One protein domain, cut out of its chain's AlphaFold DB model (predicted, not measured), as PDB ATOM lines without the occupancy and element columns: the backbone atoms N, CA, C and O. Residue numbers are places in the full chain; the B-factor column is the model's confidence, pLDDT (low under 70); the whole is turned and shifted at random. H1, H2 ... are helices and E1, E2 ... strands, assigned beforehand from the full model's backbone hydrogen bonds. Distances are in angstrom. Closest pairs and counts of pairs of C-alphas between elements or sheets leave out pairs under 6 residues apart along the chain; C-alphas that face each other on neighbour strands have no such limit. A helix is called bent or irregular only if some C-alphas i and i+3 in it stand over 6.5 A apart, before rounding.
ATOM      1  N   ASP A   3     -36.497  31.415 -11.712       43.50
ATOM      2  CA  ASP A   3     -37.470  31.359 -10.601       43.50
ATOM      3  C   ASP A   3     -38.131  29.969 -10.388       43.50
ATOM      4  O   ASP A   3     -38.608  29.633  -9.306       43.50
ATOM      5  N   ARG A   4     -38.129  29.094 -11.410       38.50
ATOM      6  CA  ARG A   4     -38.680  27.724 -11.295       38.50
ATOM      7  C   ARG A   4     -37.707  26.725 -10.658       38.50
ATOM      8  O   ARG A   4     -38.159  25.747 -10.071       38.50
ATOM      9  N   SER A   5     -36.399  26.977 -10.751       49.50
ATOM     10  CA  SER A   5     -35.345  26.073 -10.265       49.50
ATOM     11  C   SER A   5     -35.277  26.048  -8.733       49.50
ATOM     12  O   SER A   5     -35.371  24.986  -8.122       49.50
ATOM     13  N   LEU A   6     -35.228  27.227  -8.104       44.88
ATOM     14  CA  LEU A   6     -35.133  27.376  -6.645       44.88
ATOM     15  C   LEU A   6     -36.409  26.924  -5.922       44.88
ATOM     16  O   LEU A   6     -36.346  26.271  -4.881       44.88
ATOM     17  N   LYS A   7     -37.577  27.207  -6.510       44.19
ATOM     18  CA  LYS A   7     -38.878  26.765  -5.990       44.19
ATOM     19  C   LYS A   7     -39.029  25.241  -6.048       44.19
ATOM     20  O   LYS A   7     -39.458  24.632  -5.076       44.19
ATOM     21  N   ALA A   8     -38.596  24.612  -7.142       46.50
ATOM     22  CA  ALA A   8     -38.589  23.154  -7.262       46.50
ATOM     23  C   ALA A   8     -37.567  22.481  -6.324       46.50
ATOM     24  O   ALA A   8     -37.801  21.361  -5.876       46.50
ATOM     25  N   GLN A   9     -36.453  23.147  -6.006       48.88
ATOM     26  CA  GLN A   9     -35.439  22.625  -5.086       48.88
ATOM     27  C   GLN A   9     -35.857  22.726  -3.610       48.88
ATOM     28  O   GLN A   9     -35.605  21.786  -2.858       48.88
ATOM     29  N   SER A  10     -36.524  23.808  -3.187       50.97
ATOM     30  CA  SER A  10     -36.951  23.968  -1.786       50.97
ATOM     31  C   SER A  10     -38.243  23.218  -1.441       50.97
ATOM     32  O   SER A  10     -38.371  22.735  -0.316       50.97
ATOM     33  N   ASP A  11     -39.161  23.047  -2.401       47.09
ATOM     34  CA  ASP A  11     -40.410  22.300  -2.194       47.09
ATOM     35  C   ASP A  11     -40.220  20.767  -2.264       47.09
ATOM     36  O   ASP A  11     -41.056  20.035  -1.739       47.09
ATOM     37  N   ALA A  12     -39.127  20.261  -2.862       54.06
ATOM     38  CA  ALA A  12     -38.917  18.820  -3.093       54.06
ATOM     39  C   ALA A  12     -37.806  18.157  -2.249       54.06
ATOM     40  O   ALA A  12     -37.612  16.943  -2.353       54.06
ATOM     41  N   ALA A  13     -37.049  18.916  -1.452       71.38
ATOM     42  CA  ALA A  13     -35.956  18.392  -0.632       71.38
ATOM     43  C   ALA A  13     -36.426  18.148   0.813       71.38
ATOM     44  O   ALA A  13     -36.468  19.062   1.641       71.38
ATOM     45  N   GLN A  14     -36.799  16.900   1.097       80.25
ATOM     46  CA  GLN A  14     -37.251  16.443   2.411       80.25
ATOM     47  C   GLN A  14     -36.378  15.301   2.924       80.25
ATOM     48  O   GLN A  14     -35.839  14.521   2.137       80.25
ATOM     49  N   ILE A  15     -36.283  15.185   4.244       84.56
ATOM     50  CA  ILE A  15     -35.724  14.038   4.953       84.56
ATOM     51  C   ILE A  15     -36.805  13.589   5.931       84.56
ATOM     52  O   ILE A  15     -37.273  14.395   6.725       84.56
ATOM     53  N   ASP A  16     -37.224  12.327   5.837       83.88
ATOM     54  CA  ASP A  16     -38.293  11.775   6.680       83.88
ATOM     55  C   ASP A  16     -39.606  12.590   6.657       83.88
ATOM     56  O   ASP A  16     -40.193  12.891   7.687       83.88
ATOM     57  N   GLY A  17     -40.031  13.036   5.467       77.12
ATOM     58  CA  GLY A  17     -41.224  13.885   5.295       77.12
ATOM     59  C   GLY A  17     -41.049  15.346   5.738       77.12
ATOM     60  O   GLY A  17     -41.872  16.195   5.407       77.12
ATOM     61  N   ILE A  18     -39.941  15.675   6.405       78.00
ATOM     62  CA  ILE A  18     -39.655  17.008   6.936       78.00
ATOM     63  C   ILE A  18     -38.800  17.786   5.936       78.00
ATOM     64  O   ILE A  18     -37.809  17.285   5.399       78.00
ATOM     65  N   ARG A  19     -39.158  19.046   5.670       79.19
ATOM     66  CA  ARG A  19     -38.377  19.913   4.776       79.19
ATOM     67  C   ARG A  19     -37.007  20.223   5.375       79.19
ATOM     68  O   ARG A  19     -36.891  20.507   6.562       79.19
ATOM     69  N   TRP A  20     -35.974  20.243   4.537       79.88
ATOM     70  CA  TRP A  20     -34.582  20.377   4.989       79.88
ATOM     71  C   TRP A  20     -34.303  21.623   5.857       79.88
ATOM     72  O   TRP A  20     -33.485  21.563   6.765       79.88
ATOM     73  N   HIS A  21     -34.992  22.746   5.643       76.25
ATOM     74  CA  HIS A  21     -34.777  23.983   6.415       76.25
ATOM     75  C   HIS A  21     -35.371  23.948   7.835       76.25
ATOM     76  O   HIS A  21     -35.043  24.812   8.649       76.25
ATOM     77  N   ASN A  22     -36.202  22.948   8.144       75.62
ATOM     78  CA  ASN A  22     -36.753  22.728   9.485       75.62
ATOM     79  C   ASN A  22     -35.768  21.990  10.408       75.62
ATOM     80  O   ASN A  22     -36.026  21.839  11.601       75.62
ATOM     81  N   PHE A  23     -34.636  21.527   9.873       81.00
ATOM     82  CA  PHE A  23     -33.586  20.904  10.665       81.00
ATOM     83  C   PHE A  23     -32.647  21.962  11.236       81.00
ATOM     84  O   PHE A  23     -32.065  22.764  10.502       81.00
ATOM     85  N   SER A  24     -32.435  21.922  12.548       80.12
ATOM     86  CA  SER A  24     -31.374  22.682  13.191       80.12
ATOM     87  C   SER A  24     -30.030  22.070  12.816       80.12
ATOM     88  O   SER A  24     -29.716  20.931  13.171       80.12
ATOM     89  N   ALA A  25     -29.200  22.845  12.126       79.81
ATOM     90  CA  ALA A  25     -27.818  22.458  11.893       79.81
ATOM     91  C   ALA A  25     -27.055  22.352  13.222       79.81
ATOM     92  O   ALA A  25     -27.360  23.055  14.187       79.81
ATOM     93  N   PHE A  26     -26.006  21.527  13.266       81.62
ATOM     94  CA  PHE A  26     -25.289  21.229  14.516       81.62
ATOM     95  C   PHE A  26     -24.723  22.479  15.198       81.62
ATOM     96  O   PHE A  26     -24.718  22.577  16.420       81.62
ATOM     97  N   LYS A  27     -24.265  23.455  14.410       74.25
ATOM     98  CA  LYS A  27     -23.702  24.711  14.925       74.25
ATOM     99  C   LYS A  27     -24.758  25.699  15.442       74.25
ATOM    100  O   LYS A  27     -24.395  26.666  16.095       74.25
ATOM    101  N   ASN A  28     -26.028  25.457  15.124       70.88
ATOM    102  CA  ASN A  28     -27.163  26.312  15.469       70.88
ATOM    103  C   ASN A  28     -27.993  25.744  16.616       70.88
ATOM    104  O   ASN A  28     -29.042  26.303  16.931       70.88
ATOM    105  N   LEU A  29     -27.573  24.615  17.192       73.06
ATOM    106  CA  LEU A  29     -28.327  24.005  18.272       73.06
ATOM    107  C   LEU A  29     -28.475  25.016  19.407       73.06
ATOM    108  O   LEU A  29     -27.476  25.635  19.780       73.06
ATOM    109  N   PRO A  30     -29.687  25.174  19.961       60.06
ATOM    110  CA  PRO A  30     -29.885  26.035  21.110       60.06
ATOM    111  C   PRO A  30     -28.964  25.552  22.237       60.06
ATOM    112  O   PRO A  30     -29.033  24.402  22.681       60.06
ATOM    113  N   GLN A  31     -28.031  26.416  22.630       54.72
ATOM    114  CA  GLN A  31     -27.139  26.213  23.765       54.72
ATOM    115  C   GLN A  31     -27.658  27.084  24.908       54.72
ATOM    116  O   GLN A  31     -27.673  28.304  24.771       54.72
ATOM    117  N   GLY A  32     -28.113  26.457  25.997       53.75
ATOM    118  CA  GLY A  32     -28.382  27.126  27.276       53.75
ATOM    119  C   GLY A  32     -29.278  28.370  27.218       53.75
ATOM    120  O   GLY A  32     -28.977  29.345  27.904       53.75
ATOM    121  N   GLN A  33     -30.333  28.388  26.393       44.91
ATOM    122  CA  GLN A  33     -31.282  29.507  26.420       44.91
ATOM    123  C   GLN A  33     -32.196  29.425  27.650       44.91
ATOM    124  O   GLN A  33     -32.490  28.338  28.134       44.91
ATOM    125  N   ALA A  34     -32.566  30.609  28.151       40.00
ATOM    126  CA  ALA A  34     -33.228  30.861  29.428       40.00
ATOM    127  C   ALA A  34     -34.468  29.988  29.701       40.00
ATOM    128  O   ALA A  34     -35.151  29.548  28.781       40.00
ATOM    129  N   GLU A  35     -34.756  29.834  30.995       43.59
ATOM    130  CA  GLU A  35     -35.646  28.877  31.678       43.59
ATOM    131  C   GLU A  35     -37.120  28.784  31.213       43.59
ATOM    132  O   GLU A  35     -37.888  28.072  31.843       43.59
ATOM    133  N   ASN A  36     -37.549  29.447  30.132       47.69
ATOM    134  CA  ASN A  36     -38.974  29.598  29.796       47.69
ATOM    135  C   ASN A  36     -39.370  29.336  28.329       47.69
ATOM    136  O   ASN A  36     -40.508  29.632  27.973       47.69
ATOM    137  N   ASN A  37     -38.497  28.795  27.472       51.94
ATOM    138  CA  ASN A  37     -38.831  28.655  26.046       51.94
ATOM    139  C   ASN A  37     -39.046  27.189  25.632       51.94
ATOM    140  O   ASN A  37     -38.132  26.369  25.725       51.94
ATOM    141  N   PHE A  38     -40.245  26.882  25.130       55.16
ATOM    142  CA  PHE A  38     -40.614  25.588  24.550       55.16
ATOM    143  C   PHE A  38     -40.171  25.521  23.084       55.16
ATOM    144  O   PHE A  38     -40.614  26.319  22.261       55.16
ATOM    145  N   PHE A  39     -39.311  24.567  22.723       63.38
ATOM    146  CA  PHE A  39     -38.831  24.448  21.345       63.38
ATOM    147  C   PHE A  39     -39.018  23.045  20.773       63.38
ATOM    148  O   PHE A  39     -38.573  22.044  21.339       63.38
ATOM    149  N   HIS A  40     -39.597  22.995  19.576       70.50
ATOM    150  CA  HIS A  40     -39.560  21.832  18.699       70.50
ATOM    151  C   HIS A  40     -38.469  22.007  17.654       70.50
ATOM    152  O   HIS A  40     -38.472  22.978  16.894       70.50
ATOM    153  N   TYR A  41     -37.532  21.061  17.598       77.00
ATOM    154  CA  TYR A  41     -36.493  21.074  16.575       77.00
ATOM    155  C   TYR A  41     -36.088  19.664  16.152       77.00
ATOM    156  O   TYR A  41     -36.115  18.708  16.929       77.00
ATOM    157  N   CYS A  42     -35.673  19.551  14.891       82.94
ATOM    158  CA  CYS A  42     -35.141  18.319  14.326       82.94
ATOM    159  C   CYS A  42     -33.637  18.426  14.101       82.94
ATOM    160  O   CYS A  42     -33.129  19.471  13.694       82.94
ATOM    161  N   VAL A  43     -32.927  17.324  14.311       88.25
ATOM    162  CA  VAL A  43     -31.502  17.193  14.000       88.25
ATOM    163  C   VAL A  43     -31.315  15.947  13.158       88.25
ATOM    164  O   VAL A  43     -31.915  14.915  13.431       88.25
ATOM    165  N   VAL A  44     -30.471  16.029  12.138       91.81
ATOM    166  CA  VAL A  44     -30.175  14.895  11.264       91.81
ATOM    167  C   VAL A  44     -28.673  14.736  11.091       91.81
ATOM    168  O   VAL A  44     -27.944  15.718  10.953       91.81
ATOM    169  N   GLY A  45     -28.199  13.496  11.089       93.88
ATOM    170  CA  GLY A  45     -26.807  13.182  10.797       93.88
ATOM    171  C   GLY A  45     -26.568  11.689  10.660       93.88
ATOM    172  O   GLY A  45     -27.416  10.870  11.003       93.88
ATOM    173  N   TYR A  46     -25.399  11.330  10.146       94.44
ATOM    174  CA  TYR A  46     -24.975   9.939  10.063       94.44
ATOM    175  C   TYR A  46     -24.586   9.431  11.445       94.44
ATOM    176  O   TYR A  46     -23.757  10.054  12.112       94.44
ATOM    177  N   LEU A  47     -25.144   8.297  11.851       94.00
ATOM    178  CA  LEU A  47     -24.783   7.624  13.089       94.00
ATOM    179  C   LEU A  47     -23.320   7.165  13.031       94.00
ATOM    180  O   LEU A  47     -22.920   6.463  12.105       94.00
ATOM    181  N   VAL A  48     -22.511   7.576  14.007       95.56
ATOM    182  CA  VAL A  48     -21.083   7.223  14.097       95.56
ATOM    183  C   VAL A  48     -20.844   6.189  15.182       95.56
ATOM    184  O   VAL A  48     -20.102   5.235  14.977       95.56
ATOM    185  N   SER A  49     -21.441   6.398  16.347       93.81
ATOM    186  CA  SER A  49     -21.344   5.486  17.479       93.81
ATOM    187  C   SER A  49     -22.518   5.715  18.411       93.81
ATOM    188  O   SER A  49     -23.072   6.812  18.457       93.81
ATOM    189  N   TYR A  50     -22.842   4.710  19.203       90.19
ATOM    190  CA  TYR A  50     -23.757   4.844  20.319       90.19
ATOM    191  C   TYR A  50     -23.281   3.959  21.468       90.19
ATOM    192  O   TYR A  50     -22.573   2.974  21.257       90.19
ATOM    193  N   THR A  51     -23.659   4.333  22.680       87.81
ATOM    194  CA  THR A  51     -23.393   3.592  23.906       87.81
ATOM    195  C   THR A  51     -24.706   3.492  24.655       87.81
ATOM    196  O   THR A  51     -25.360   4.510  24.866       87.81
ATOM    197  N   PHE A  52     -25.063   2.279  25.062       84.31
ATOM    198  CA  PHE A  52     -26.179   2.015  25.957       84.31
ATOM    199  C   PHE A  52     -25.626   1.337  27.207       84.31
ATOM    200  O   PHE A  52     -24.977   0.293  27.109       84.31
ATOM    201  N   LYS A  53     -25.836   1.948  28.372       83.12
ATOM    202  CA  LYS A  53     -25.496   1.361  29.668       83.12
ATOM    203  C   LYS A  53     -26.719   1.393  30.559       83.12
ATOM    204  O   LYS A  53     -27.354   2.429  30.715       83.12
ATOM    205  N   GLU A  54     -27.008   0.252  31.156       77.25
ATOM    206  CA  GLU A  54     -28.137   0.074  32.053       77.25
ATOM    207  C   GLU A  54     -27.618  -0.387  33.415       77.25
ATOM    208  O   GLU A  54     -26.868  -1.362  33.489       77.25
ATOM    209  N   SER A  55     -27.995   0.322  34.477       75.19
ATOM    210  CA  SER A  55     -27.787  -0.085  35.869       75.19
ATOM    211  C   SER A  55     -29.130  -0.180  36.602       75.19
ATOM    212  O   SER A  55     -30.190   0.081  36.022       75.19
ATOM    213  N   GLU A  56     -29.104  -0.590  37.871       71.06
ATOM    214  CA  GLU A  56     -30.310  -0.618  38.712       71.06
ATOM    215  C   GLU A  56     -30.925   0.781  38.873       71.06
ATOM    216  O   GLU A  56     -32.146   0.912  38.818       71.06
ATOM    217  N   ASP A  57     -30.085   1.817  38.957       70.44
ATOM    218  CA  ASP A  57     -30.500   3.190  39.261       70.44
ATOM    219  C   ASP A  57     -30.545   4.126  38.040       70.44
ATOM    220  O   ASP A  57     -31.104   5.217  38.139       70.44
ATOM    221  N   ASP A  58     -29.944   3.748  36.902       70.12
ATOM    222  CA  ASP A  58     -29.752   4.672  35.776       70.12
ATOM    223  C   ASP A  58     -29.757   3.996  34.388       70.12
ATOM    224  O   ASP A  58     -29.548   2.785  34.216       70.12
ATOM    225  N   VAL A  59     -30.006   4.814  33.366       75.25
ATOM    226  CA  VAL A  59     -29.879   4.478  31.948       75.25
ATOM    227  C   VAL A  59     -29.099   5.581  31.268       75.25
ATOM    228  O   VAL A  59     -29.578   6.696  31.091       75.25
ATOM    229  N   ASP A  60     -27.901   5.236  30.822       78.06
ATOM    230  CA  ASP A  60     -27.038   6.160  30.109       78.06
ATOM    231  C   ASP A  60     -27.026   5.801  28.630       78.06
ATOM    232  O   ASP A  60     -26.528   4.742  28.220       78.06
ATOM    233  N   VAL A  61     -27.572   6.709  27.826       81.94
ATOM    234  CA  VAL A  61     -27.538   6.608  26.376       81.94
ATOM    235  C   VAL A  61     -26.764   7.776  25.806       81.94
ATOM    236  O   VAL A  61     -27.190   8.928  25.860       81.94
ATOM    237  N   THR A  62     -25.660   7.451  25.148       87.50
ATOM    238  CA  THR A  62     -24.918   8.407  24.339       87.50
ATOM    239  C   THR A  62     -25.037   8.024  22.876       87.50
ATOM    240  O   THR A  62     -24.717   6.903  22.497       87.50
ATOM    241  N   ILE A  63     -25.387   8.981  22.026       89.94
ATOM    242  CA  ILE A  63     -25.342   8.858  20.572       89.94
ATOM    243  C   ILE A  63     -24.370   9.891  20.018       89.94
ATOM    244  O   ILE A  63     -24.344  11.045  20.438       89.94
ATOM    245  N   VAL A  64     -23.571   9.492  19.037       92.81
ATOM    246  CA  VAL A  64     -22.717  10.398  18.277       92.81
ATOM    247  C   VAL A  64     -23.138  10.350  16.822       92.81
ATOM    248  O   VAL A  64     -23.081   9.298  16.185       92.81
ATOM    249  N   ILE A  65     -23.499  11.511  16.286       94.25
ATOM    250  CA  ILE A  65     -23.804  11.686  14.869       94.25
ATOM    251  C   ILE A  65     -22.824  12.641  14.199       94.25
ATOM    252  O   ILE A  65     -22.149  13.434  14.856       94.25
ATOM    253  N   ARG A  66     -22.737  12.567  12.874       94.94
ATOM    254  CA  ARG A  66     -21.865  13.404  12.049       94.94
ATOM    255  C   ARG A  66     -22.638  14.019  10.890       94.94
ATOM    256  O   ARG A  66     -23.405  13.326  10.227       94.94
ATOM    257  N   ASN A  67     -22.410  15.299  10.631       91.62
ATOM    258  CA  ASN A  67     -22.996  15.993   9.484       91.62
ATOM    259  C   ASN A  67     -22.169  15.777   8.195       91.62
ATOM    260  O   ASN A  67     -21.195  15.019   8.193       91.62
ATOM    261  N   THR A  68     -22.536  16.421   7.083       89.12
ATOM    262  CA  THR A  68     -21.880  16.181   5.777       89.12
ATOM    263  C   THR A  68     -20.463  16.727   5.695       89.12
ATOM    264  O   THR A  68     -19.637  16.168   4.983       89.12
ATOM    265  N   VAL A  69     -20.148  17.761   6.479       88.88
ATOM    266  CA  VAL A  69     -18.802  18.358   6.547       88.88
ATOM    267  C   VAL A  69     -17.897  17.692   7.592       88.88
ATOM    268  O   VAL A  69     -16.803  18.174   7.871       88.88
ATOM    269  N   GLY A  70     -18.345  16.597   8.210       89.00
ATOM    270  CA  GLY A  70     -17.540  15.805   9.137       89.00
ATOM    271  C   GLY A  70     -17.567  16.255  10.603       89.00
ATOM    272  O   GLY A  70     -16.916  15.619  11.436       89.00
ATOM    273  N   LYS A  71     -18.340  17.290  10.959       90.25
ATOM    274  CA  LYS A  71     -18.510  17.722  12.354       90.25
ATOM    275  C   LYS A  71     -19.331  16.697  13.124       90.25
ATOM    276  O   LYS A  71     -20.389  16.270  12.664       90.25
ATOM    277  N   LYS A  72     -18.843  16.326  14.307       92.88
ATOM    278  CA  LYS A  72     -19.517  15.396  15.216       92.88
ATOM    279  C   LYS A  72     -20.363  16.155  16.232       92.88
ATOM    280  O   LYS A  72     -19.952  17.205  16.719       92.88
ATOM    281  N   LEU A  73     -21.506  15.581  16.572       88.38
ATOM    282  CA  LEU A  73     -22.371  16.005  17.661       88.38
ATOM    283  C   LEU A  73     -22.583  14.819  18.595       88.38
ATOM    284  O   LEU A  73     -22.988  13.747  18.148       88.38
ATOM    285  N   LYS A  74     -22.307  15.031  19.883       89.00
ATOM    286  CA  LYS A  74     -22.636  14.089  20.949       89.00
ATOM    287  C   LYS A  74     -23.995  14.470  21.536       89.00
ATOM    288  O   LYS A  74     -24.205  15.624  21.900       89.00
ATOM    289  N   LEU A  75     -24.890  13.498  21.602       84.50
ATOM    290  CA  LEU A  75     -26.219  13.582  22.182       84.50
ATOM    291  C   LEU A  75     -26.257  12.606  23.354       84.50
ATOM    292  O   LEU A  75     -26.230  11.397  23.145       84.50
ATOM    293  N   ASP A  76     -26.276  13.127  24.573       81.06
ATOM    294  CA  ASP A  76     -26.647  12.334  25.741       81.06
ATOM    295  C   ASP A  76     -28.178  12.416  25.845       81.06
ATOM    296  O   ASP A  76     -28.737  13.512  25.781       81.06
ATOM    297  N   LEU A  77     -28.872  11.279  25.877       78.94
ATOM    298  CA  LEU A  77     -30.338  11.233  25.853       78.94
ATOM    299  C   LEU A  77     -30.881  10.957  27.253       78.94
ATOM    300  O   LEU A  77     -30.391  10.056  27.929       78.94
ATOM    301  N   GLU A  78     -31.854  11.755  27.690       72.06
ATOM    302  CA  GLU A  78     -32.493  11.582  29.001       72.06
ATOM    303  C   GLU A  78     -33.498  10.447  28.898       72.06
ATOM    304  O   GLU A  78     -34.431  10.604  28.108       72.06
ATOM    305  N   ASP A  79     -33.378   9.350  29.670       64.19
ATOM    306  CA  ASP A  79     -34.566   8.506  29.809       64.19
ATOM    307  C   ASP A  79     -34.667   7.472  30.942       64.19
ATOM    308  O   ASP A  79     -34.126   6.367  30.885       64.19
ATOM    309  N   TRP A  80     -35.540   7.774  31.902       54.03
ATOM    310  CA  TRP A  80     -36.138   6.812  32.832       54.03
ATOM    311  C   TRP A  80     -37.619   6.512  32.515       54.03
ATOM    312  O   TRP A  80     -38.204   5.629  33.139       54.03
ATOM    313  N   ARG A  81     -38.248   7.209  31.551       53.50
ATOM    314  CA  ARG A  81     -39.694   7.111  31.243       53.50
ATOM    315  C   ARG A  81     -40.014   6.307  29.981       53.50
ATOM    316  O   ARG A  81     -41.116   5.773  29.896       53.50
ATOM    317  N   TYR A  82     -39.076   6.153  29.049       53.88
ATOM    318  CA  TYR A  82     -39.252   5.395  27.803       53.88
ATOM    319  C   TYR A  82     -38.184   4.312  27.587       53.88
ATOM    320  O   TYR A  82     -37.952   3.875  26.459       53.88
ATOM    321  N   ARG A  83     -37.592   3.803  28.681       62.50
ATOM    322  CA  ARG A  83     -36.564   2.738  28.700       62.50
ATOM    323  C   ARG A  83     -36.878   1.576  27.746       62.50
ATOM    324  O   ARG A  83     -35.988   1.117  27.038       62.50
ATOM    325  N   GLU A  84     -38.127   1.109  27.693       65.56
ATOM    326  CA  GLU A  84     -38.530  -0.004  26.816       65.56
ATOM    327  C   GLU A  84     -38.697   0.396  25.346       65.56
ATOM    328  O   GLU A  84     -38.206  -0.310  24.462       65.56
ATOM    329  N   TRP A  85     -39.332   1.542  25.071       68.81
ATOM    330  CA  TRP A  85     -39.456   2.069  23.708       68.81
ATOM    331  C   TRP A  85     -38.074   2.301  23.100       68.81
ATOM    332  O   TRP A  85     -37.794   1.860  21.985       68.81
ATOM    333  N   PHE A  86     -37.181   2.918  23.870       69.62
ATOM    334  CA  PHE A  86     -35.841   3.250  23.429       69.62
ATOM    335  C   PHE A  86     -34.975   2.001  23.203       69.62
ATOM    336  O   PHE A  86     -34.299   1.906  22.180       69.62
ATOM    337  N   LYS A  87     -35.052   0.991  24.085       71.44
ATOM    338  CA  LYS A  87     -34.404  -0.321  23.871       71.44
ATOM    339  C   LYS A  87     -34.830  -0.975  22.558       71.44
ATOM    340  O   LYS A  87     -33.982  -1.526  21.860       71.44
ATOM    341  N   GLY A  88     -36.117  -0.887  22.216       71.88
ATOM    342  CA  GLY A  88     -36.632  -1.363  20.933       71.88
ATOM    343  C   GLY A  88     -36.011  -0.629  19.742       71.88
ATOM    344  O   GLY A  88     -35.641  -1.267  18.766       71.88
ATOM    345  N   GLN A  89     -35.827   0.692  19.847       72.25
ATOM    346  CA  GLN A  89     -35.239   1.506  18.777       72.25
ATOM    347  C   GLN A  89     -33.724   1.297  18.613       72.25
ATOM    348  O   GLN A  89     -33.244   1.272  17.483       72.25
ATOM    349  N   ILE A  90     -32.954   1.138  19.704       73.94
ATOM    350  CA  ILE A  90     -31.489   0.943  19.612       73.94
ATOM    351  C   ILE A  90     -31.130  -0.357  18.890       73.94
ATOM    352  O   ILE A  90     -30.094  -0.413  18.233       73.94
ATOM    353  N   ALA A  91     -31.950  -1.404  19.007       73.88
ATOM    354  CA  ALA A  91     -31.670  -2.684  18.356       73.88
ATOM    355  C   ALA A  91     -31.468  -2.542  16.833       73.88
ATOM    356  O   ALA A  91     -30.686  -3.288  16.246       73.88
ATOM    357  N   ASP A  92     -32.092  -1.531  16.226       76.50
ATOM    358  CA  ASP A  92     -32.013  -1.235  14.794       76.50
ATOM    359  C   ASP A  92     -30.866  -0.268  14.427       76.50
ATOM    360  O   ASP A  92     -30.745   0.170  13.278       76.50
ATOM    361  N   PHE A  93     -30.002   0.107  15.380       84.31
ATOM    362  CA  PHE A  93     -28.939   1.084  15.148       84.31
ATOM    363  C   PHE A  93     -27.761   0.470  14.394       84.31
ATOM    364  O   PHE A  93     -26.878  -0.175  14.967       84.31
ATOM    365  N   GLU A  94     -27.684   0.787  13.106       88.38
ATOM    366  CA  GLU A  94     -26.542   0.472  12.254       88.38
ATOM    367  C   GLU A  94     -25.658   1.717  12.041       88.38
ATOM    368  O   GLU A  94     -26.126   2.769  11.593       88.38
ATOM    369  N   ILE A  95     -24.359   1.613  12.349       91.56
ATOM    370  CA  ILE A  95     -23.384   2.691  12.110       91.56
ATOM    371  C   ILE A  95     -23.355   3.042  10.616       91.56
ATOM    372  O   ILE A  95     -23.307   2.170   9.758       91.56
ATOM    373  N   GLY A  96     -23.347   4.338  10.300       88.50
ATOM    374  CA  GLY A  96     -23.408   4.851   8.930       88.50
ATOM    375  C   GLY A  96     -24.827   5.122   8.427       88.50
ATOM    376  O   GLY A  96     -24.988   5.779   7.399       88.50
ATOM    377  N   THR A  97     -25.852   4.702   9.168       92.12
ATOM    378  CA  THR A  97     -27.259   5.018   8.888       92.12
ATOM    379  C   THR A  97     -27.546   6.496   9.116       92.12
ATOM    380  O   THR A  97     -27.001   7.110  10.040       92.12
ATOM    381  N   LEU A  98     -28.402   7.091   8.282       92.69
ATOM    382  CA  LEU A  98     -28.870   8.448   8.527       92.69
ATOM    383  C   LEU A  98     -29.920   8.408   9.636       92.69
ATOM    384  O   LEU A  98     -30.950   7.754   9.496       92.69
ATOM    385  N   ALA A  99     -29.662   9.118  10.724       92.50
ATOM    386  CA  ALA A  99     -30.570   9.215  11.851       92.50
ATOM    387  C   ALA A  99     -31.191  10.614  11.902       92.50
ATOM    388  O   ALA A  99     -30.489  11.627  11.807       92.50
ATOM    389  N   VAL A 100     -32.511  10.656  12.049       91.62
ATOM    390  CA  VAL A 100     -33.316  11.859  12.257       91.62
ATOM    391  C   VAL A 100     -33.835  11.829  13.687       91.62
ATOM    392  O   VAL A 100     -34.565  10.920  14.070       91.62
ATOM    393  N   PHE A 101     -33.452  12.832  14.464       87.50
ATOM    394  CA  PHE A 101     -33.863  13.022  15.847       87.50
ATOM    395  C   PHE A 101     -34.870  14.154  15.913       87.50
ATOM    396  O   PHE A 101     -34.585  15.263  15.450       87.50
ATOM    397  N   ARG A 102     -36.021  13.881  16.520       83.69
ATOM    398  CA  ARG A 102     -37.042  14.883  16.820       83.69
ATOM    399  C   ARG A 102     -37.023  15.153  18.314       83.69
ATOM    400  O   ARG A 102     -37.144  14.224  19.114       83.69
ATOM    401  N   PHE A 103     -36.851  16.416  18.677       78.75
ATOM    402  CA  PHE A 103     -36.843  16.864  20.061       78.75
ATOM    403  C   PHE A 103     -38.094  17.700  20.325       78.75
ATOM    404  O   PHE A 103     -38.464  18.560  19.521       78.75
ATOM    405  N   SER A 104     -38.733  17.445  21.460       68.69
ATOM    406  CA  SER A 104     -39.808  18.265  22.007       68.69
ATOM    407  C   SER A 104     -39.406  18.663  23.411       68.69
ATOM    408  O   SER A 104     -39.217  17.774  24.240       68.69
ATOM    409  N   ASP A 105     -39.271  19.955  23.687       58.72
ATOM    410  CA  ASP A 105     -38.948  20.383  25.044       58.72
ATOM    411  C   ASP A 105     -40.150  21.020  25.729       58.72
ATOM    412  O   ASP A 105     -40.308  22.235  25.700       58.72
ATOM    413  N   CYS A 106     -40.976  20.203  26.385       39.97
ATOM    414  CA  CYS A 106     -41.700  20.657  27.565       39.97
ATOM    415  C   CYS A 106     -40.786  20.509  28.784       39.97
ATOM    416  O   CYS A 106     -40.756  19.456  29.417       39.97
ATOM    417  N   ASN A 107     -40.120  21.604  29.140       45.91
ATOM    418  CA  ASN A 107     -39.614  21.862  30.483       45.91
ATOM    419  C   ASN A 107     -38.633  20.822  31.065       45.91
ATOM    420  O   ASN A 107     -38.542  20.711  32.286       45.91
ATOM    421  N   HIS A 108     -37.878  20.101  30.233       40.94
ATOM    422  CA  HIS A 108     -36.650  19.442  30.686       40.94
ATOM    423  C   HIS A 108     -35.490  20.093  29.961       40.94
ATOM    424  O   HIS A 108     -34.833  19.513  29.095       40.94
ATOM    425  N   SER A 109     -35.232  21.335  30.395       42.25
ATOM    426  CA  SER A 109     -33.905  21.936  30.364       42.25
ATOM    427  C   SER A 109     -32.898  20.823  30.553       42.25
ATOM    428  O   SER A 109     -33.023  20.091  31.535       42.25
ATOM    429  N   SER A 110     -31.959  20.688  29.622       48.28
ATOM    430  CA  SER A 110     -30.927  19.665  29.657       48.28
ATOM    431  C   SER A 110     -30.549  19.299  31.088       48.28
ATOM    432  O   SER A 110     -29.882  20.093  31.764       48.28
ATOM    433  N   VAL A 111     -31.055  18.165  31.581       53.00
ATOM    434  CA  VAL A 111     -30.896  17.838  32.995       53.00
ATOM    435  C   VAL A 111     -29.415  17.606  33.181       53.00
ATOM    436  O   VAL A 111     -28.824  16.780  32.491       53.00
ATOM    437  N   THR A 112     -28.778  18.390  34.044       55.56
ATOM    438  CA  THR A 112     -27.367  18.169  34.341       55.56
ATOM    439  C   THR A 112     -27.276  17.113  35.430       55.56
ATOM    440  O   THR A 112     -27.180  17.440  36.609       55.56
ATOM    441  N   LEU A 113     -27.327  15.835  35.045       56.72
ATOM    442  CA  LEU A 113     -26.988  14.728  35.943       56.72
ATOM    443  C   LEU A 113     -25.520  14.364  35.711       56.72
ATOM    444  O   LEU A 113     -25.099  14.177  34.570       56.72
ATOM    445  N   HIS A 114     -24.726  14.272  36.777       62.88
ATOM    446  CA  HIS A 114     -23.321  13.844  36.694       62.88
ATOM    447  C   HIS A 114     -22.480  14.612  35.645       62.88
ATOM    448  O   HIS A 114     -21.636  14.025  34.968       62.88
ATOM    449  N   SER A 115     -22.717  15.923  35.495       62.16
ATOM    450  CA  SER A 115     -22.036  16.793  34.517       62.16
ATOM    451  C   SER A 115     -22.299  16.459  33.038       62.16
ATOM    452  O   SER A 115     -21.517  16.856  32.171       62.16
ATOM    453  N   LYS A 116     -23.388  15.748  32.722       62.00
ATOM    454  CA  LYS A 116     -23.853  15.493  31.348       62.00
ATOM    455  C   LYS A 116     -25.127  16.269  31.057       62.00
ATOM    456  O   LYS A 116     -25.978  16.383  31.926       62.00
ATOM    457  N   PHE A 117     -25.262  16.758  29.827       65.56
ATOM    458  CA  PHE A 117     -26.458  17.456  29.361       65.56
ATOM    459  C   PHE A 117     -27.355  16.492  28.599       65.56
ATOM    460  O   PHE A 117     -27.093  16.207  27.427       65.56
ATOM    461  N   TYR A 118     -28.404  16.010  29.255       69.75
ATOM    462  CA  TYR A 118     -29.340  15.099  28.613       69.75
ATOM    463  C   TYR A 118     -30.356  15.840  27.737       69.75
ATOM    464  O   TYR A 118     -30.722  16.975  28.026       69.75
ATOM    465  N   ARG A 119     -30.791  15.230  26.632       74.62
ATOM    466  CA  ARG A 119     -31.830  15.767  25.740       74.62
ATOM    467  C   ARG A 119     -33.002  14.796  25.668       74.62
ATOM    468  O   ARG A 119     -32.796  13.624  25.357       74.62
ATOM    469  N   ALA A 120     -34.214  15.300  25.879       73.88
ATOM    470  CA  ALA A 120     -35.441  14.531  25.709       73.88
ATOM    471  C   ALA A 120     -35.736  14.332  24.214       73.88
ATOM    472  O   ALA A 120     -36.168  15.248  23.507       73.88
ATOM    473  N   VAL A 121     -35.456  13.131  23.707       77.31
ATOM    474  CA  VAL A 121     -35.804  12.754  22.337       77.31
ATOM    475  C   VAL A 121     -37.232  12.220  22.305       77.31
ATOM    476  O   VAL A 121     -37.592  11.346  23.084       77.31
ATOM    477  N   HIS A 122     -38.048  12.743  21.397       75.50
ATOM    478  CA  HIS A 122     -39.426  12.290  21.218       75.50
ATOM    479  C   HIS A 122     -39.517  11.148  20.205       75.50
ATOM    480  O   HIS A 122     -40.262  10.193  20.389       75.50
ATOM    481  N   ALA A 123     -38.745  11.243  19.121       79.38
ATOM    482  CA  ALA A 123     -38.722  10.230  18.080       79.38
ATOM    483  C   ALA A 123     -37.340  10.133  17.437       79.38
ATOM    484  O   ALA A 123     -36.657  11.141  17.223       79.38
ATOM    485  N   ILE A 124     -36.959   8.907  17.085       84.88
ATOM    486  CA  ILE A 124     -35.786   8.619  16.266       84.88
ATOM    487  C   ILE A 124     -36.261   7.874  15.033       84.88
ATOM    488  O   ILE A 124     -36.915   6.840  15.136       84.88
ATOM    489  N   ARG A 125     -35.909   8.394  13.860       89.00
ATOM    490  CA  ARG A 125     -36.078   7.683  12.601       89.00
ATOM    491  C   ARG A 125     -34.721   7.337  12.020       89.00
ATOM    492  O   ARG A 125     -33.870   8.205  11.843       89.00
ATOM    493  N   LEU A 126     -34.552   6.068  11.678       89.81
ATOM    494  CA  LEU A 126     -33.375   5.554  10.997       89.81
ATOM    495  C   LEU A 126     -33.702   5.332   9.520       89.81
ATOM    496  O   LEU A 126     -34.703   4.702   9.182       89.81
ATOM    497  N   ILE A 127     -32.864   5.876   8.641       89.88
ATOM    498  CA  ILE A 127     -32.944   5.710   7.191       89.88
ATOM    499  C   ILE A 127     -31.651   5.014   6.752       89.88
ATOM    500  O   ILE A 127     -30.596   5.667   6.725       89.88
ATOM    501  N   PRO A 128     -31.699   3.704   6.440       87.12
ATOM    502  CA  PRO A 128     -30.531   2.949   6.003       87.12
ATOM    503  C   PRO A 128     -29.824   3.634   4.837       87.12
ATOM    504  O   PRO A 128     -30.464   4.209   3.956       87.12
ATOM    505  N   ALA A 129     -28.495   3.536   4.786       82.88
ATOM    506  CA  ALA A 129     -27.712   4.208   3.747       82.88
ATOM    507  C   ALA A 129     -28.127   3.797   2.319       82.88
ATOM    508  O   ALA A 129     -28.089   4.616   1.404       82.88
ATOM    509  N   ARG A 130     -28.582   2.547   2.147       84.06
ATOM    510  CA  ARG A 130     -29.126   2.010   0.887       84.06
ATOM    511  C   ARG A 130     -30.436   2.670   0.433       84.06
ATOM    512  O   ARG A 130     -30.711   2.684  -0.760       84.06
ATOM    513  N   ASP A 131     -31.198   3.237   1.363       87.00
ATOM    514  CA  ASP A 131     -32.515   3.830   1.110       87.00
ATOM    515  C   ASP A 131     -32.431   5.361   0.944       87.00
ATOM    516  O   ASP A 131     -33.431   6.028   0.667       87.00
ATOM    517  N   LEU A 132     -31.228   5.938   1.084       84.44
ATOM    518  CA  LEU A 132     -30.999   7.368   0.907       84.44
ATOM    519  C   LEU A 132     -31.092   7.770  -0.557       84.44
ATOM    520  O   LEU A 132     -30.219   7.487  -1.380       84.44
ATOM    521  N   THR A 133     -32.119   8.547  -0.867       86.69
ATOM    522  CA  THR A 133     -32.272   9.118  -2.200       86.69
ATOM    523  C   THR A 133     -31.237  10.227  -2.453       86.69
ATOM    524  O   THR A 133     -30.884  10.983  -1.537       86.69
ATOM    525  N   PRO A 134     -30.832  10.466  -3.716       85.69
ATOM    526  CA  PRO A 134     -29.979  11.608  -4.069       85.69
ATOM    527  C   PRO A 134     -30.573  12.976  -3.688       85.69
ATOM    528  O   PRO A 134     -29.869  13.985  -3.620       85.69
ATOM    529  N   ARG A 135     -31.895  13.056  -3.481       83.44
ATOM    530  CA  ARG A 135     -32.560  14.276  -2.998       83.44
ATOM    531  C   ARG A 135     -32.349  14.474  -1.499       83.44
ATOM    532  O   ARG A 135     -32.022  15.584  -1.102       83.44
ATOM    533  N   GLN A 136     -32.466  13.417  -0.698       86.19
ATOM    534  CA  GLN A 136     -32.174  13.462   0.741       86.19
ATOM    535  C   GLN A 136     -30.698  13.762   1.015       86.19
ATOM    536  O   GLN A 136     -30.386  14.546   1.905       86.19
ATOM    537  N   GLN A 137     -29.783  13.217   0.209       85.75
ATOM    538  CA  GLN A 137     -28.356  13.538   0.317       85.75
ATOM    539  C   GLN A 137     -28.080  15.028   0.066       85.75
ATOM    540  O   GLN A 137     -27.352  15.665   0.825       85.75
ATOM    541  N   ARG A 138     -28.709  15.610  -0.963       84.69
ATOM    542  CA  ARG A 138     -28.625  17.056  -1.222       84.69
ATOM    543  C   ARG A 138     -29.267  17.879  -0.112       84.69
ATOM    544  O   ARG A 138     -28.669  18.859   0.307       84.69
ATOM    545  N   ALA A 139     -30.427  17.459   0.391       85.56
ATOM    546  CA  ALA A 139     -31.083  18.095   1.531       85.56
ATOM    547  C   ALA A 139     -30.149  18.159   2.749       85.56
ATOM    548  O   ALA A 139     -30.017  19.212   3.368       85.56
ATOM    549  N   LEU A 140     -29.443  17.063   3.040       87.44
ATOM    550  CA  LEU A 140     -28.481  17.003   4.133       87.44
ATOM    551  C   LEU A 140     -27.312  17.981   3.930       87.44
ATOM    552  O   LEU A 140     -26.941  18.692   4.861       87.44
ATOM    553  N   ALA A 141     -26.776  18.072   2.711       85.88
ATOM    554  CA  ALA A 141     -25.730  19.042   2.382       85.88
ATOM    555  C   ALA A 141     -26.226  20.497   2.496       85.88
ATOM    556  O   ALA A 141     -25.502  21.368   2.979       85.88
ATOM    557  N   SER A 142     -27.477  20.766   2.104       84.44
ATOM    558  CA  SER A 142     -28.094  22.092   2.220       84.44
ATOM    559  C   SER A 142     -28.241  22.547   3.672       84.44
ATOM    560  O   SER A 142     -27.999  23.720   3.954       84.44
ATOM    561  N   ILE A 143     -28.575  21.638   4.596       83.50
ATOM    562  CA  ILE A 143     -28.652  21.955   6.031       83.50
ATOM    563  C   ILE A 143     -27.332  22.561   6.505       83.50
ATOM    564  O   ILE A 143     -27.335  23.615   7.135       83.50
ATOM    565  N   ASP A 144     -26.204  21.938   6.159       83.00
ATOM    566  CA  ASP A 144     -24.882  22.398   6.581       83.00
ATOM    567  C   ASP A 144     -24.442  23.685   5.868       83.00
ATOM    568  O   ASP A 144     -23.937  24.608   6.522       83.00
ATOM    569  N   ALA A 145     -24.659  23.765   4.550       81.69
ATOM    570  CA  ALA A 145     -24.263  24.908   3.727       81.69
ATOM    571  C   ALA A 145     -24.955  26.206   4.173       81.69
ATOM    572  O   ALA A 145     -24.304  27.231   4.377       81.69
ATOM    573  N   TYR A 146     -26.266  26.150   4.421       75.81
ATOM    574  CA  TYR A 146     -27.056  27.329   4.786       75.81
ATOM    575  C   TYR A 146     -27.139  27.577   6.286       75.81
ATOM    576  O   TYR A 146     -27.789  28.529   6.720       75.81
ATOM    577  N   ALA A 147     -26.449  26.775   7.096       77.38
ATOM    578  CA  ALA A 147     -26.604  26.830   8.535       77.38
ATOM    579  C   ALA A 147     -26.338  28.236   9.112       77.38
ATOM    580  O   ALA A 147     -27.076  28.645   9.986       77.38
ATOM    581  N   ASN A 148     -25.375  29.027   8.607       71.94
ATOM    582  CA  ASN A 148     -25.115  30.380   9.157       71.94
ATOM    583  C   ASN A 148     -26.254  31.367   8.857       71.94
ATOM    584  O   ASN A 148     -26.538  32.262   9.644       71.94
ATOM    585  N   VAL A 149     -26.878  31.221   7.687       69.44
ATOM    586  CA  VAL A 149     -27.928  32.128   7.210       69.44
ATOM    587  C   VAL A 149     -29.251  31.812   7.905       69.44
ATOM    588  O   VAL A 149     -30.034  32.709   8.210       69.44
ATOM    589  N   LEU A 150     -29.488  30.531   8.191       67.25
ATOM    590  CA  LEU A 150     -30.720  30.068   8.813       67.25
ATOM    591  C   LEU A 150     -30.726  30.210  10.341       67.25
ATOM    592  O   LEU A 150     -31.816  30.225  10.897       67.25
ATOM    593  N   THR A 151     -29.581  30.382  11.021       68.56
ATOM    594  CA  THR A 151     -29.494  30.405  12.499       68.56
ATOM    595  C   THR A 151     -30.502  31.354  13.152       68.56
ATOM    596  O   THR A 151     -31.327  30.922  13.952       68.56
ATOM    597  N   LEU A 152     -30.471  32.643  12.796       63.50
ATOM    598  CA  LEU A 152     -31.321  33.664  13.423       63.50
ATOM    599  C   LEU A 152     -32.808  33.413  13.144       63.50
ATOM    600  O   LEU A 152     -33.654  33.604  14.007       63.50
ATOM    601  N   ARG A 153     -33.119  32.920  11.944       64.12
ATOM    602  CA  ARG A 153     -34.494  32.663  11.503       64.12
ATOM    603  C   ARG A 153     -35.068  31.381  12.087       64.12
ATOM    604  O   ARG A 153     -36.261  31.332  12.352       64.12
ATOM    605  N   GLN A 154     -34.230  30.369  12.295       67.88
ATOM    606  CA  GLN A 154     -34.592  29.153  13.015       67.88
ATOM    607  C   GLN A 154     -34.914  29.487  14.469       67.88
ATOM    608  O   GLN A 154     -35.956  29.071  14.946       67.88
ATOM    609  N   ILE A 155     -34.105  30.323  15.128       63.94
ATOM    610  CA  ILE A 155     -34.390  30.805  16.489       63.94
ATOM    611  C   ILE A 155     -35.727  31.561  16.545       63.94
ATOM    612  O   ILE A 155     -36.555  31.263  17.403       63.94
ATOM    613  N   ASP A 156     -35.972  32.494  15.618       61.56
ATOM    614  CA  ASP A 156     -37.246  33.225  15.546       61.56
ATOM    615  C   ASP A 156     -38.441  32.281  15.309       61.56
ATOM    616  O   ASP A 156     -39.484  32.423  15.942       61.56
ATOM    617  N   ALA A 157     -38.292  31.294  14.418       61.75
ATOM    618  CA  ALA A 157     -39.333  30.312  14.126       61.75
ATOM    619  C   ALA A 157     -39.595  29.366  15.306       61.75
ATOM    620  O   ALA A 157     -40.748  29.047  15.581       61.75
ATOM    621  N   PHE A 158     -38.548  28.953  16.023       61.28
ATOM    622  CA  PHE A 158     -38.677  28.127  17.217       61.28
ATOM    623  C   PHE A 158     -39.434  28.874  18.322       61.28
ATOM    624  O   PHE A 158     -40.328  28.286  18.918       61.28
ATOM    625  N   ARG A 159     -39.185  30.179  18.513       57.31
ATOM    626  CA  ARG A 159     -39.954  31.013  19.460       57.31
ATOM    627  C   ARG A 159     -41.434  31.116  19.103       57.31
ATOM    628  O   ARG A 159     -42.288  31.112  19.974       57.31
ATOM    629  N   LEU A 160     -41.767  31.183  17.815       56.53
ATOM    630  CA  LEU A 160     -43.169  31.185  17.380       56.53
ATOM    631  C   LEU A 160     -43.843  29.811  17.509       56.53
ATOM    632  O   LEU A 160     -45.070  29.739  17.552       56.53
ATOM    633  N   ALA A 161     -43.056  28.735  17.559       56.12
ATOM    634  CA  ALA A 161     -43.534  27.370  17.743       56.12
ATOM    635  C   ALA A 161     -43.746  26.988  19.219       56.12
ATOM    636  O   ALA A 161     -44.200  25.879  19.475       56.12
ATOM    637  N   GLU A 162     -43.492  27.903  20.165       54.53
ATOM    638  CA  GLU A 162     -43.697  27.715  21.614       54.53
ATOM    639  C   GLU A 162     -45.124  27.268  21.994       54.53
ATOM    640  O   GLU A 162     -45.346  26.746  23.080       54.53
ATOM    641  N   VAL A 163     -46.094  27.458  21.094       53.19
ATOM    642  CA  VAL A 163     -47.518  27.151  21.300       53.19
ATOM    643  C   VAL A 163     -48.049  26.014  20.421       53.19
ATOM    644  O   VAL A 163     -49.243  25.725  20.470       53.19
ATOM    645  N   LEU A 164     -47.207  25.400  19.584       56.28
ATOM    646  CA  LEU A 164     -47.623  24.370  18.625       56.28
ATOM    647  C   LEU A 164     -47.321  22.968  19.152       56.28
ATOM    648  O   LEU A 164     -46.293  22.761  19.789       56.28
ATOM    649  N   SER A 165     -48.183  21.997  18.839       60.94
ATOM    650  CA  SER A 165     -47.835  20.582  18.995       60.94
ATOM    651  C   SER A 165     -46.760  20.169  17.974       60.94
ATOM    652  O   SER A 165     -46.531  20.866  16.980       60.94
ATOM    653  N   VAL A 166     -46.111  19.016  18.177       60.88
ATOM    654  CA  VAL A 166     -45.149  18.452  17.203       60.88
ATOM    655  C   VAL A 166     -45.814  18.247  15.838       60.88
ATOM    656  O   VAL A 166     -45.218  18.535  14.806       60.88
ATOM    657  N   GLU A 167     -47.063  17.788  15.836       61.44
ATOM    658  CA  GLU A 167     -47.847  17.513  14.630       61.44
ATOM    659  C   GLU A 167     -48.197  18.817  13.891       61.44
ATOM    660  O   GLU A 167     -47.962  18.936  12.686       61.44
ATOM    661  N   ASP A 168     -48.634  19.848  14.623       58.97
ATOM    662  CA  ASP A 168     -48.902  21.178  14.059       58.97
ATOM    663  C   ASP A 168     -47.621  21.851  13.538       58.97
ATOM    664  O   ASP A 168     -47.640  22.568  12.533       58.97
ATOM    665  N   TRP A 169     -46.484  21.615  14.199       60.41
ATOM    666  CA  TRP A 169     -45.171  22.088  13.757       60.41
ATOM    667  C   TRP A 169     -44.783  21.483  12.398       60.41
ATOM    668  O   TRP A 169     -44.290  22.203  11.521       60.41
ATOM    669  N   GLU A 170     -45.060  20.196  12.178       58.44
ATOM    670  CA  GLU A 170     -44.829  19.519  10.895       58.44
ATOM    671  C   GLU A 170     -45.730  20.078   9.775       58.44
ATOM    672  O   GLU A 170     -45.264  20.275   8.645       58.44
ATOM    673  N   GLU A 171     -46.988  20.404  10.085       53.94
ATOM    674  CA  GLU A 171     -47.979  20.878   9.111       53.94
ATOM    675  C   GLU A 171     -47.808  22.370   8.738       53.94
ATOM    676  O   GLU A 171     -47.846  22.746   7.556       53.94
ATOM    677  N   ILE A 172     -47.541  23.248   9.714       50.88
ATOM    678  CA  ILE A 172     -47.514  24.713   9.527       50.88
ATOM    679  C   ILE A 172     -46.273  25.192   8.746       50.88
ATOM    680  O   ILE A 172     -46.330  26.185   8.008       50.88
ATOM    681  N   LEU A 173     -45.152  24.470   8.797       53.47
ATOM    682  CA  LEU A 173     -43.914  24.865   8.104       53.47
ATOM    683  C   LEU A 173     -43.955  24.652   6.578       53.47
ATOM    684  O   LEU A 173     -43.115  25.185   5.851       53.47
ATOM    685  N   ALA A 174     -44.986  24.006   6.026       45.88
ATOM    686  CA  ALA A 174     -45.246  24.108   4.588       45.88
ATOM    687  C   ALA A 174     -45.478  25.576   4.146       45.88
ATOM    688  O   ALA A 174     -45.158  25.945   3.010       45.88
ATOM    689  N   GLN A 175     -45.974  26.436   5.049       45.72
ATOM    690  CA  GLN A 175     -46.178  27.868   4.806       45.72
ATOM    691  C   GLN A 175     -44.919  28.726   5.050       45.72
ATOM    692  O   GLN A 175     -44.776  29.785   4.424       45.72
ATOM    693  N   SER A 176     -43.976  28.287   5.894       49.38
ATOM    694  CA  SER A 176     -42.736  29.035   6.183       49.38
ATOM    695  C   SER A 176     -41.809  29.119   4.969       49.38
ATOM    696  O   SER A 176     -41.174  30.148   4.736       49.38
ATOM    697  N   CYS A 177     -41.836  28.104   4.104       50.09
ATOM    698  CA  CYS A 177     -41.085  28.086   2.853       50.09
ATOM    699  C   CYS A 177     -41.429  29.289   1.942       50.09
ATOM    700  O   CYS A 177     -40.550  29.859   1.293       50.09
ATOM    701  N   ARG A 178     -42.697  29.737   1.939       48.12
ATOM    702  CA  ARG A 178     -43.157  30.890   1.137       48.12
ATOM    703  C   ARG A 178     -42.900  32.241   1.797       48.12
ATOM    704  O   ARG A 178     -42.604  33.193   1.084       48.12
ATOM    705  N   LYS A 179     -43.047  32.337   3.122       47.25
ATOM    706  CA  LYS A 179     -42.949  33.611   3.857       47.25
ATOM    707  C   LYS A 179     -41.521  33.941   4.331       47.25
ATOM    708  O   LYS A 179     -41.208  35.112   4.482       47.25
ATOM    709  N   TRP A 180     -40.669  32.934   4.547       49.41
ATOM    710  CA  TRP A 180     -39.383  33.085   5.246       49.41
ATOM    711  C   TRP A 180     -38.209  32.638   4.375       49.41
ATOM    712  O   TRP A 180     -37.234  33.365   4.249       49.41
ATOM    713  N   VAL A 181     -38.309  31.469   3.732       51.16
ATOM    714  CA  VAL A 181     -37.183  30.851   3.003       51.16
ATOM    715  C   VAL A 181     -37.016  31.406   1.588       51.16
ATOM    716  O   VAL A 181     -35.888  31.617   1.147       51.16
ATOM    717  N   ARG A 182     -38.114  31.683   0.870       56.16
ATOM    718  CA  ARG A 182     -38.051  32.211  -0.504       56.16
ATOM    719  C   ARG A 182     -37.243  33.523  -0.615       56.16
ATOM    720  O   ARG A 182     -36.304  33.531  -1.407       56.16
ATOM    721  N   PRO A 183     -37.475  34.560   0.219       52.91
ATOM    722  CA  PRO A 183     -36.654  35.775   0.191       52.91
ATOM    723  C   PRO A 183     -35.179  35.534   0.558       52.91
ATOM    724  O   PRO A 183     -34.303  36.264   0.110       52.91
ATOM    725  N   ILE A 184     -34.883  34.512   1.373       50.78
ATOM    726  CA  ILE A 184     -33.515  34.169   1.795       50.78
ATOM    727  C   ILE A 184     -32.730  33.551   0.638       50.78
ATOM    728  O   ILE A 184     -31.622  33.991   0.355       50.78
ATOM    729  N   LEU A 185     -33.305  32.558  -0.043       53.19
ATOM    730  CA  LEU A 185     -32.653  31.916  -1.187       53.19
ATOM    731  C   LEU A 185     -32.507  32.882  -2.368       53.19
ATOM    732  O   LEU A 185     -31.493  32.845  -3.056       53.19
ATOM    733  N   GLU A 186     -33.476  33.778  -2.569       56.50
ATOM    734  CA  GLU A 186     -33.400  34.838  -3.582       56.50
ATOM    735  C   GLU A 186     -32.301  35.867  -3.252       56.50
ATOM    736  O   GLU A 186     -31.528  36.223  -4.138       56.50
ATOM    737  N   ASN A 187     -32.154  36.282  -1.986       51.94
ATOM    738  CA  ASN A 187     -31.089  37.203  -1.563       51.94
ATOM    739  C   ASN A 187     -29.689  36.573  -1.590       51.94
ATOM    740  O   ASN A 187     -28.724  37.250  -1.933       51.94
ATOM    741  N   VAL A 188     -29.554  35.292  -1.231       51.00
ATOM    742  CA  VAL A 188     -28.266  34.580  -1.306       51.00
ATOM    743  C   VAL A 188     -27.865  34.368  -2.768       51.00
ATOM    744  O   VAL A 188     -26.747  34.715  -3.128       51.00
ATOM    745  N   ALA A 189     -28.788  33.929  -3.630       53.22
ATOM    746  CA  ALA A 189     -28.527  33.783  -5.063       53.22
ATOM    747  C   ALA A 189     -28.194  35.124  -5.749       53.22
ATOM    748  O   ALA A 189     -27.347  35.163  -6.638       53.22
ATOM    749  N   ALA A 190     -28.825  36.228  -5.330       53.88
ATOM    750  CA  ALA A 190     -28.519  37.569  -5.834       53.88
ATOM    751  C   ALA A 190     -27.162  38.115  -5.343       53.88
ATOM    752  O   ALA A 190     -26.569  38.971  -5.998       53.88
ATOM    753  N   ASN A 191     -26.673  37.641  -4.194       47.59
ATOM    754  CA  ASN A 191     -25.350  37.995  -3.681       47.59
ATOM    755  C   ASN A 191     -24.245  37.109  -4.269       47.59
ATOM    756  O   ASN A 191     -23.159  37.619  -4.505       47.59
ATOM    757  N   GLU A 192     -24.510  35.836  -4.567       43.06
ATOM    758  CA  GLU A 192     -23.581  34.973  -5.314       43.06
ATOM    759  C   GLU A 192     -23.405  35.469  -6.760       43.06
ATOM    760  O   GLU A 192     -22.278  35.583  -7.231       43.06
TER     761      GLU A 192
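AT A GLANCE: This is residues 3 to 192 of the 219 residues of an uncharacterized protein of Anthracocystis flocculosa (UniProt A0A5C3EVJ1). A twisted, curled sheet of six strands makes one end of the domain, and a loose group of helices, H1, H3, H4 and the bent H5, makes the other; H3, H4 and the first arm of H5 only graze the sheet, while H2 packs on it, mostly at E6. From edge to edge the sheet curls by 71 degrees, and its edge strand E5 runs on into its other edge strand, E6, across a break of 1 residue, at 77 degrees. The printed part has 190 residues, with named elements in the order H1 E1 E2 E3 H2 E4 E5 E6 H3 H4 H5; the class is mixed, helices and strands. The sheet is mixed, in the order E5 E3 E2 E1 E4 E6. The whole is compact, with a radius of gyration of the C-alphas of 17.0 A and spans of 59 by 41 by 27 A.

HOW THE PARTS SIT: H1, residues 3 to 12, is not on the sheet. E1, residues 40 to 54, bends by 106 degrees at residue 46. E1, E2, residues 59 to 66, and E3, residues 72 to 77, form a meander, each strand the antiparallel neighbour of the one before; N 51 and O 62 are 2.8 A apart, and N 63 and O 75 2.8 A. H2, residues 83 to 90, is on the sheet; its closest C-alphas to E6, residues 121 to 127, are those of Gln 89 and Ile 124, 7.6 A apart. E4, residues 98 to 104, is antiparallel to E1, with N 43 and O 101 2.9 A apart, and to E6, with N 100 and O 125 2.8 A apart. E5, residues 116 to 119, is parallel to E3, with N 119 and O 76 2.8 A apart. H3, residues 134 to 145, only grazes the sheet; its closest C-alphas to E1 are those of Leu 140 and Val 44, 7.6 A apart. H4, residues 147 to 163, is irregular, with C-alphas 149 and 152 7.2 A apart, and grazes the sheet; the closest C-alphas of H4 and E1 are those of Phe 158 and His 40, 6.5 A apart. H5, residues 166 to 192, was assigned as one helix by its hydrogen bonds but is bent, with C-alphas 179 and 182 6.7 A apart; its arms H5a, residues 166 to 179, and H5b, residues 182 to 192, stand at a steep tilt of 51 degrees. H1 and H5b are close but not clearly touching, the closest C-alphas being those of Leu 6 and Leu 185, 7.5 A apart. Every O i to N i+4 pair is within hydrogen-bond range in H2 and H5b, against 5 of 6 in H1, 7 of 8 in H3, 10 of 13 in H4 and 4 of 10 in H5a, which has 8 of 11 O i to N i+3 pairs within range.

IN THESE COORDINATES: H1 begins at C-alpha 3, (-37.470, 31.359, -10.601). E1 is 28.0 A long, E2 23.2 A, H4 24.5 A and H5a 20.3 A. H5b ends at C-alpha 192, (-23.581, 34.973, -5.314).

THE WHOLE: The C-alphas farthest apart are those of Asp 3 and Glu 56, 59.2 A. The printed part has no cut. The links from H1 to E1 and from E4 to E5 are long. Mean pLDDT of the printed part is 70.1; residues 3 to 12, 30 to 39, 79 to 86, 104 to 118 and 149 to 192 are under 70.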